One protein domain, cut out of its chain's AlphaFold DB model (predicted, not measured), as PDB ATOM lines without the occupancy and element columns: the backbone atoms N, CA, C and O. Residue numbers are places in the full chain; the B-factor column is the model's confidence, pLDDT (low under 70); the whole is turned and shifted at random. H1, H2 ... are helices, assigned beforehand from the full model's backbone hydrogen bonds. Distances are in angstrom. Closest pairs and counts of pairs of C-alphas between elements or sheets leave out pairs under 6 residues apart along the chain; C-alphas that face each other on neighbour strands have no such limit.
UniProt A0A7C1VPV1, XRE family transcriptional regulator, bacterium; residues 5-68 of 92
ATOM      1  N   ALA A   5     135.987 145.074  83.566       68.38
ATOM      2  CA  ALA A   5     134.567 145.433  83.564       68.38
ATOM      3  C   ALA A   5     133.629 144.266  83.186       68.38
ATOM      4  O   ALA A   5     132.535 144.160  83.737       68.38
ATOM      5  N   GLN A   6     134.054 143.376  82.280       63.31
ATOM      6  CA  GLN A   6     133.282 142.187  81.901       63.31
ATOM      7  C   GLN A   6     133.289 141.146  83.022       63.31
ATOM      8  O   GLN A   6     132.253 140.556  83.308       63.31
ATOM      9  N   VAL A   7     134.422 140.991  83.713       69.38
ATOM     10  CA  VAL A   7     134.546 140.103  84.879       69.38
ATOM     11  C   VAL A   7     133.648 140.587  86.023       69.38
ATOM     12  O   VAL A   7     132.864 139.807  86.552       69.38
ATOM     13  N   THR A   8     133.668 141.881  86.358       68.00
ATOM     14  CA  THR A   8     132.806 142.440  87.417       68.00
ATOM     15  C   THR A   8     131.316 142.310  87.092       68.00
ATOM     16  O   THR A   8     130.517 142.004  87.975       68.00
ATOM     17  N   LYS A   9     130.926 142.526  85.829       67.94
ATOM     18  CA  LYS A   9     129.537 142.351  85.389       67.94
ATOM     19  C   LYS A   9     129.099 140.887  85.498       67.94
ATOM     20  O   LYS A   9     128.057 140.629  86.093       67.94
ATOM     21  N   ALA A  10     129.926 139.955  85.020       65.06
ATOM     22  CA  ALA A  10     129.664 138.520  85.109       65.06
ATOM     23  C   ALA A  10     129.558 138.037  86.565       65.06
ATOM     24  O   ALA A  10     128.669 137.259  86.891       65.06
ATOM     25  N   HIS A  11     130.401 138.551  87.468       68.06
ATOM     26  CA  HIS A  11     130.299 138.254  88.901       68.06
ATOM     27  C   HIS A  11     128.974 138.726  89.503       68.06
ATOM     28  O   HIS A  11     128.332 137.980  90.233       68.06
ATOM     29  N   LYS A  12     128.534 139.945  89.173       66.50
ATOM     30  CA  LYS A  12     127.266 140.487  89.674       66.50
ATOM     31  C   LYS A  12     126.054 139.718  89.135       66.50
ATOM     32  O   LYS A  12     125.072 139.540  89.847       66.50
ATOM     33  N   GLU A  13     126.117 139.266  87.885       65.94
ATOM     34  CA  GLU A  13     125.087 138.410  87.284       65.94
ATOM     35  C   GLU A  13     125.053 137.027  87.950       65.94
ATOM     36  O   GLU A  13     123.976 136.574  88.333       65.94
ATOM     37  N   ALA A  14     126.219 136.427  88.211       66.19
ATOM     38  CA  ALA A  14     126.330 135.170  88.945       66.19
ATOM     39  C   ALA A  14     125.799 135.286  90.385       66.19
ATOM     40  O   ALA A  14     125.073 134.410  90.843       66.19
ATOM     41  N   GLU A  15     126.095 136.375  91.100       66.69
ATOM     42  CA  GLU A  15     125.554 136.625  92.446       66.69
ATOM     43  C   GLU A  15     124.019 136.705  92.455       66.69
ATOM     44  O   GLU A  15     123.374 136.175  93.362       66.69
ATOM     45  N   GLN A  16     123.423 137.331  91.434       62.72
ATOM     46  CA  GLN A  16     121.967 137.427  91.288       62.72
ATOM     47  C   GLN A  16     121.324 136.066  90.992       62.72
ATOM     48  O   GLN A  16     120.289 135.738  91.572       62.72
ATOM     49  N   GLU A  17     121.934 135.265  90.120       60.84
ATOM     50  CA  GLU A  17     121.463 133.909  89.816       60.84
ATOM     51  C   GLU A  17     121.591 132.983  91.034       60.84
ATOM     52  O   GLU A  17     120.661 132.241  91.355       60.84
ATOM     53  N   ILE A  18     122.690 133.104  91.787       71.38
ATOM     54  CA  ILE A  18     122.905 132.380  93.046       71.38
ATOM     55  C   ILE A  18     121.789 132.682  94.053       71.38
ATOM     56  O   ILE A  18     121.327 131.775  94.743       71.38
ATOM     57  N   PHE A  19     121.336 133.933  94.153       70.56
ATOM     58  CA  PHE A  19     120.277 134.308  95.092       70.56
ATOM     59  C   PHE A  19     118.936 133.625  94.773       70.56
ATOM     60  O   PHE A  19     118.301 133.070  95.670       70.56
ATOM     61  N   GLN A  20     118.533 133.601  93.499       67.25
ATOM     62  CA  GLN A  20     117.287 132.956  93.057       67.25
ATOM     63  C   GLN A  20     117.298 131.447  93.307       67.25
ATOM     64  O   GLN A  20     116.348 130.889  93.860       67.25
ATOM     65  N   ILE A  21     118.413 130.797  92.954       68.94
ATOM     66  CA  ILE A  21     118.622 129.365  93.183       68.94
ATOM     67  C   ILE A  21     118.491 129.052  94.680       68.94
ATOM     68  O   ILE A  21     117.774 128.125  95.061       68.94
ATOM     69  N   ARG A  22     119.083 129.885  95.544       77.88
ATOM     70  CA  ARG A  22     119.077 129.681  96.998       77.88
ATOM     71  C   ARG A  22     117.701 129.807  97.648       77.88
ATOM     72  O   ARG A  22     117.446 129.057  98.584       77.88
ATOM     73  N   LEU A  23     116.812 130.694  97.187       81.19
ATOM     74  CA  LEU A  23     115.459 130.804  97.763       81.19
ATOM     75  C   LEU A  23     114.629 129.544  97.504       81.19
ATOM     76  O   LEU A  23     114.055 128.968  98.429       81.19
ATOM     77  N   LYS A  24     114.627 129.068  96.255       84.25
ATOM     78  CA  LYS A  24     113.940 127.824  95.892       84.25
ATOM     79  C   LYS A  24     114.531 126.628  96.640       84.25
ATOM     80  O   LYS A  24     113.789 125.792  97.152       84.25
ATOM     81  N   GLU A  25     115.858 126.541  96.721       85.00
ATOM     82  CA  GLU A  25     116.547 125.493  97.482       85.00
ATOM     83  C   GLU A  25     116.230 125.539  98.976       85.00
ATOM     84  O   GLU A  25     116.021 124.483  99.572       85.00
ATOM     85  N   LEU A  26     116.168 126.731  99.578       86.12
ATOM     86  CA  LEU A  26     115.816 126.913 100.985       86.12
ATOM     87  C   LEU A  26     114.432 126.327 101.270       86.12
ATOM     88  O   LEU A  26     114.301 125.472 102.144       86.12
ATOM     89  N   ARG A  27     113.424 126.696 100.471       89.25
ATOM     90  CA  ARG A  27     112.070 126.146 100.605       89.25
ATOM     91  C   ARG A  27     112.052 124.622 100.436       89.25
ATOM     92  O   ARG A  27     111.445 123.916 101.241       89.25
ATOM     93  N   MET A  28     112.738 124.097  99.418       86.75
ATOM     94  CA  MET A  28     112.796 122.650  99.170       86.75
ATOM     95  C   MET A  28     113.495 121.880 100.299       86.75
ATOM     96  O   MET A  28     113.029 120.803 100.666       86.75
ATOM     97  N   LYS A  29     114.570 122.423 100.889       85.81
ATOM     98  CA  LYS A  29     115.253 121.826 102.053       85.81
ATOM     99  C   LYS A  29     114.328 121.686 103.256       85.81
ATOM    100  O   LYS A  29     114.445 120.720 104.004       85.81
ATOM    101  N   MET A  30     113.385 122.608 103.391       85.00
ATOM    102  CA  MET A  30     112.370 122.590 104.441       85.00
ATOM    103  C   MET A  30     111.168 121.709 104.102       85.00
ATOM    104  O   MET A  30     110.259 121.585 104.914       85.00
ATOM    105  N   LYS A  31     111.174 121.058 102.928       87.81
ATOM    106  CA  LYS A  31     110.094 120.199 102.417       87.81
ATOM    107  C   LYS A  31     108.749 120.924 102.278       87.81
ATOM    108  O   LYS A  31     107.709 120.277 102.282       87.81
ATOM    109  N   ILE A  32     108.786 122.244 102.105       86.62
ATOM    110  CA  ILE A  32     107.603 123.087 101.913       86.62
ATOM    111  C   ILE A  32     107.314 123.171 100.412       86.62
ATOM    112  O   ILE A  32     108.197 123.494  99.606       86.62
ATOM    113  N   LYS A  33     106.089 122.878  99.987       88.12
ATOM    114  CA  LYS A  33     105.666 123.117  98.606       88.12
ATOM    115  C   LYS A  33     105.184 124.554  98.441       88.12
ATOM    116  O   LYS A  33     104.872 125.245  99.398       88.12
ATOM    117  N   GLN A  34     105.105 125.015  97.195       85.56
ATOM    118  CA  GLN A  34     104.570 126.351  96.906       85.56
ATOM    119  C   GLN A  34     103.087 126.478  97.296       85.56
ATOM    120  O   GLN A  34     102.633 127.570  97.592       85.56
ATOM    121  N   GLU A  35     102.342 125.374  97.280       86.00
ATOM    122  CA  GLU A  35     100.935 125.323  97.702       86.00
ATOM    123  C   GLU A  35     100.748 125.409  99.225       86.00
ATOM    124  O   GLU A  35      99.670 125.778  99.672       86.00
ATOM    125  N   ASP A  36     101.799 125.133 100.004       84.06
ATOM    126  CA  ASP A  36     101.740 125.108 101.471       84.06
ATOM    127  C   ASP A  36     101.986 126.497 102.097       84.06
ATOM    128  O   ASP A  36     101.874 126.666 103.308       84.06
ATOM    129  N   ILE A  37     102.360 127.496 101.291       85.69
ATOM    130  CA  ILE A  37     102.612 128.866 101.748       85.69
ATOM    131  C   ILE A  37     101.313 129.665 101.630       85.69
ATOM    132  O   ILE A  37     100.931 130.084 100.540       85.69
ATOM    133  N   GLU A  38     100.641 129.910 102.752       81.56
ATOM    134  CA  GLU A  38      99.323 130.568 102.770       81.56
ATOM    135  C   GLU A  38      99.380 132.067 102.433       81.56
ATOM    136  O   GLU A  38      98.438 132.624 101.869       81.56
ATOM    137  N   SER A  39     100.502 132.727 102.734       81.88
ATOM    138  CA  SER A  39     100.689 134.173 102.540       81.88
ATOM    139  C   SER A  39     100.704 134.591 101.064       81.88
ATOM    140  O   SER A  39     100.555 135.769 100.742       81.88
ATOM    141  N   PHE A  40     100.882 133.642 100.139       85.19
ATOM    142  CA  PHE A  40     101.019 133.919  98.714       85.19
ATOM    143  C   PHE A  40     100.332 132.855  97.861       85.19
ATOM    144  O   PHE A  40     100.363 131.671  98.159       85.19
ATOM    145  N   SER A  41      99.798 133.250  96.702       86.69
ATOM    146  CA  SER A  41      99.377 132.251  95.712       86.69
ATOM    147  C   SER A  41     100.584 131.469  95.173       86.69
ATOM    148  O   SER A  41     101.669 132.035  95.002       86.69
ATOM    149  N   GLN A  42     100.376 130.213  94.768       83.25
ATOM    150  CA  GLN A  42     101.400 129.403  94.093       83.25
ATOM    151  C   GLN A  42     102.044 130.153  92.906       83.25
ATOM    152  O   GLN A  42     103.265 130.165  92.731       83.25
ATOM    153  N   SER A  43     101.222 130.842  92.105       85.12
ATOM    154  CA  SER A  43     101.692 131.627  90.957       85.12
ATOM    155  C   SER A  43     102.544 132.837  91.371       85.12
ATOM    156  O   SER A  43     103.482 133.211  90.661       85.12
ATOM    157  N   SER A  44     102.247 133.429  92.531       84.56
ATOM    158  CA  SER A  44     103.015 134.525  93.122       84.56
ATOM    159  C   SER A  44     104.377 134.035  93.604       84.56
ATOM    160  O   SER A  44     105.374 134.695  93.326       84.56
ATOM    161  N   ILE A  45     104.439 132.859  94.236       85.00
ATOM    162  CA  ILE A  45     105.687 132.254  94.729       85.00
ATOM    163  C   ILE A  45     106.611 131.883  93.572       85.00
ATOM    164  O   ILE A  45     107.788 132.228  93.594       85.00
ATOM    165  N   SER A  46     106.077 131.270  92.513       83.81
ATOM    166  CA  SER A  46     106.854 130.956  91.305       83.81
ATOM    167  C   SER A  46     107.494 132.211  90.684       83.81
ATOM    168  O   SER A  46     108.666 132.214  90.297       83.81
ATOM    169  N   LYS A  47     106.755 133.329  90.658       86.00
ATOM    170  CA  LYS A  47     107.283 134.630  90.221       86.00
ATOM    171  C   LYS A  47     108.286 135.218  91.213       86.00
ATOM    172  O   LYS A  47     109.209 135.896  90.785       86.00
ATOM    173  N   LEU A  48     108.096 135.021  92.513       86.25
ATOM    174  CA  LEU A  48     108.977 135.541  93.560       86.25
ATOM    175  C   LEU A  48     110.346 134.852  93.507       86.25
ATOM    176  O   LEU A  48     111.364 135.531  93.452       86.25
ATOM    177  N   GLU A  49     110.358 133.523  93.405       82.88
ATOM    178  CA  GLU A  49     111.575 132.702  93.326       82.88
ATOM    179  C   GLU A  49     112.391 132.947  92.041       82.88
ATOM    180  O   GLU A  49     113.582 132.653  92.008       82.88
ATOM    181  N   SER A  50     111.777 133.500  90.989       82.31
ATOM    182  CA  SER A  50     112.426 133.781  89.696       82.31
ATOM    183  C   SER A  50     112.797 135.254  89.471       82.31
ATOM    184  O   SER A  50     113.435 135.592  88.470       82.31
ATOM    185  N   ARG A  51     112.409 136.166  90.370       80.06
ATOM    186  CA  ARG A  51     112.679 137.605  90.219       80.06
ATOM    187  C   ARG A  51     114.120 137.953  90.578       80.06
ATOM    188  O   ARG A  51     114.671 137.462  91.556       80.06
ATOM    189  N   LYS A  52     114.742 138.835  89.786       71.19
ATOM    190  CA  LYS A  52     116.078 139.391  90.090       71.19
ATOM    191  C   LYS A  52     116.046 140.421  91.215       71.19
ATOM    192  O   LYS A  52     116.987 140.484  91.992       71.19
ATOM    193  N   ASP A  53     114.963 141.188  91.292       76.06
ATOM    194  CA  ASP A  53     114.749 142.208  92.312       76.06
ATOM    195  C   ASP A  53     113.472 141.927  93.099       76.06
ATOM    196  O   ASP A  53     112.431 141.554  92.546       76.06
ATOM    197  N   MET A  54     113.545 142.161  94.406       80.88
ATOM    198  CA  MET A  54     112.433 142.001  95.329       80.88
ATOM    199  C   MET A  54     112.503 143.070  96.423       80.88
ATOM    200  O   MET A  54     113.581 143.441  96.887       80.88
ATOM    201  N   LYS A  55     111.339 143.569  96.854       85.06
ATOM    202  CA  LYS A  55     111.258 144.439  98.031       85.06
ATOM    203  C   LYS A  55     111.657 143.642  99.274       85.06
ATOM    204  O   LYS A  55     111.179 142.527  99.454       85.06
ATOM    205  N   ILE A  56     112.439 144.242 100.173       82.94
ATOM    206  CA  ILE A  56     112.829 143.604 101.446       82.94
ATOM    207  C   ILE A  56     111.596 143.158 102.247       82.94
ATOM    208  O   ILE A  56     111.621 142.094 102.850       82.94
ATOM    209  N   SER A  57     110.499 143.924 102.213       84.44
ATOM    210  CA  SER A  57     109.238 143.542 102.864       84.44
ATOM    211  C   SER A  57     108.666 142.227 102.329       84.44
ATOM    212  O   SER A  57     108.212 141.406 103.109       84.44
ATOM    213  N   THR A  58     108.726 142.011 101.014       87.12
ATOM    214  CA  THR A  58     108.229 140.788 100.371       87.12
ATOM    215  C   THR A  58     109.141 139.596 100.656       87.12
ATOM    216  O   THR A  58     108.654 138.490 100.853       87.12
ATOM    217  N   LEU A  59     110.461 139.817 100.711       86.12
ATOM    218  CA  LEU A  59     111.411 138.783 101.123       86.12
ATOM    219  C   LEU A  59     111.157 138.344 102.568       86.12
ATOM    220  O   LEU A  59     111.175 137.153 102.844       86.12
ATOM    221  N   LEU A  60     110.926 139.308 103.461       86.81
ATOM    222  CA  LEU A  60     110.626 139.055 104.864       86.81
ATOM    223  C   LEU A  60     109.351 138.214 105.004       86.81
ATOM    224  O   LEU A  60     109.410 137.138 105.574       86.81
ATOM    225  N   GLU A  61     108.248 138.656 104.398       86.75
ATOM    226  CA  GLU A  61     106.960 137.952 104.439       86.75
ATOM    227  C   GLU A  61     107.068 136.522 103.877       86.75
ATOM    228  O   GLU A  61     106.531 135.577 104.449       86.75
ATOM    229  N   TYR A  62     107.825 136.333 102.790       87.94
ATOM    230  CA  TYR A  62     108.103 135.000 102.256       87.94
ATOM    231  C   TYR A  62     108.912 134.144 103.236       87.94
ATOM    232  O   TYR A  62     108.526 133.010 103.500       87.94
ATOM    233  N   LEU A  63     110.013 134.663 103.784       87.25
ATOM    234  CA  LEU A  63     110.855 133.927 104.729       87.25
ATOM    235  C   LEU A  63     110.092 133.578 106.014       87.25
ATOM    236  O   LEU A  63     110.165 132.436 106.457       87.25
ATOM    237  N   GLU A  64     109.297 134.502 106.551       87.00
ATOM    238  CA  GLU A  64     108.432 134.268 107.711       87.00
ATOM    239  C   GLU A  64     107.412 133.164 107.428       87.00
ATOM    240  O   GLU A  64     107.251 132.259 108.246       87.00
ATOM    241  N   SER A  65     106.803 133.167 106.235       86.38
ATOM    242  CA  SER A  65     105.853 132.124 105.823       86.38
ATOM    243  C   SER A  65     106.473 130.722 105.744       86.38
ATOM    244  O   SER A  65     105.757 129.727 105.834       86.38
ATOM    245  N   ILE A  66     107.804 130.630 105.620       86.31
ATOM    246  CA  ILE A  66     108.552 129.367 105.657       86.31
ATOM    247  C   ILE A  66     109.335 129.160 106.967       86.31
ATOM    248  O   ILE A  66     110.115 128.211 107.063       86.31
ATOM    249  N   GLY A  67     109.120 130.010 107.980       83.38
ATOM    250  CA  GLY A  67     109.684 129.879 109.329       83.38
ATOM    251  C   GLY A  67     111.092 130.456 109.524       83.38
ATOM    252  O   GLY A  67     111.801 130.032 110.436       83.38
ATOM    253  N   PHE A  68     111.521 131.399 108.683       84.75
ATOM    254  CA  PHE A  68     112.850 132.018 108.725       84.75
ATOM    255  C   PHE A  68     112.782 133.515 109.026       84.75
ATOM    256  O   PHE A  68     111.940 134.234 108.499       84.75
TER     257      PHE A  68
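This is residues 5 to 68 of the 92 residues of the protein "XRE family transcriptional regulator" of bacterium (UniProt A0A7C1VPV1). One long helix, H1, has its first residues, 5 to 12, sticking out as a free arm, while two short helices, H2 and H3, gather beside its later part to make a small body. H1 and H2 form a helical hairpin. The printed part has 64 residues with three named helices, H1, H2 and H3 in chain order, and no named strand; its class is all helix. It is only just loose, close to compact, with a radius of gyration of the C-alphas of 13.1 A, and elongated, spanning 43 by 22 by 20 A.

H1, residues 5 to 29, touches H2, residues 42 to 50, with its residues 20 to 24 alone; the closest C-alphas, of Gln 20 and Glu 49, are 5.7 A apart. They run opposite ways at a shallow tilt of 33 degrees, only just short of steep. H3, residues 56 to 65, touches no helix but is near H1 and H2, each with 6 pairs of C-alphas within 10 A. In H1, H2 and H3 every O i to N i+4 pair is within hydrogen-bond range.

H1 begins at C-alpha 5, (134.567, 145.433, 83.564), and measures 35.7 A from first to last C-alpha. H2 measures 12.7 A and H3 14.1 A; H3 ends at C-alpha 65, (105.853, 132.124, 105.823).

The C-alphas of Ala 5 and Glu 38, the two farthest apart, are 42.8 A apart. The printed part has no cut. The link from H1 to H2 is long, with 12 residues; that from H2 to H3 is tight. The model's pLDDT is under 70 at residues 5 to 17 and 20 to 21.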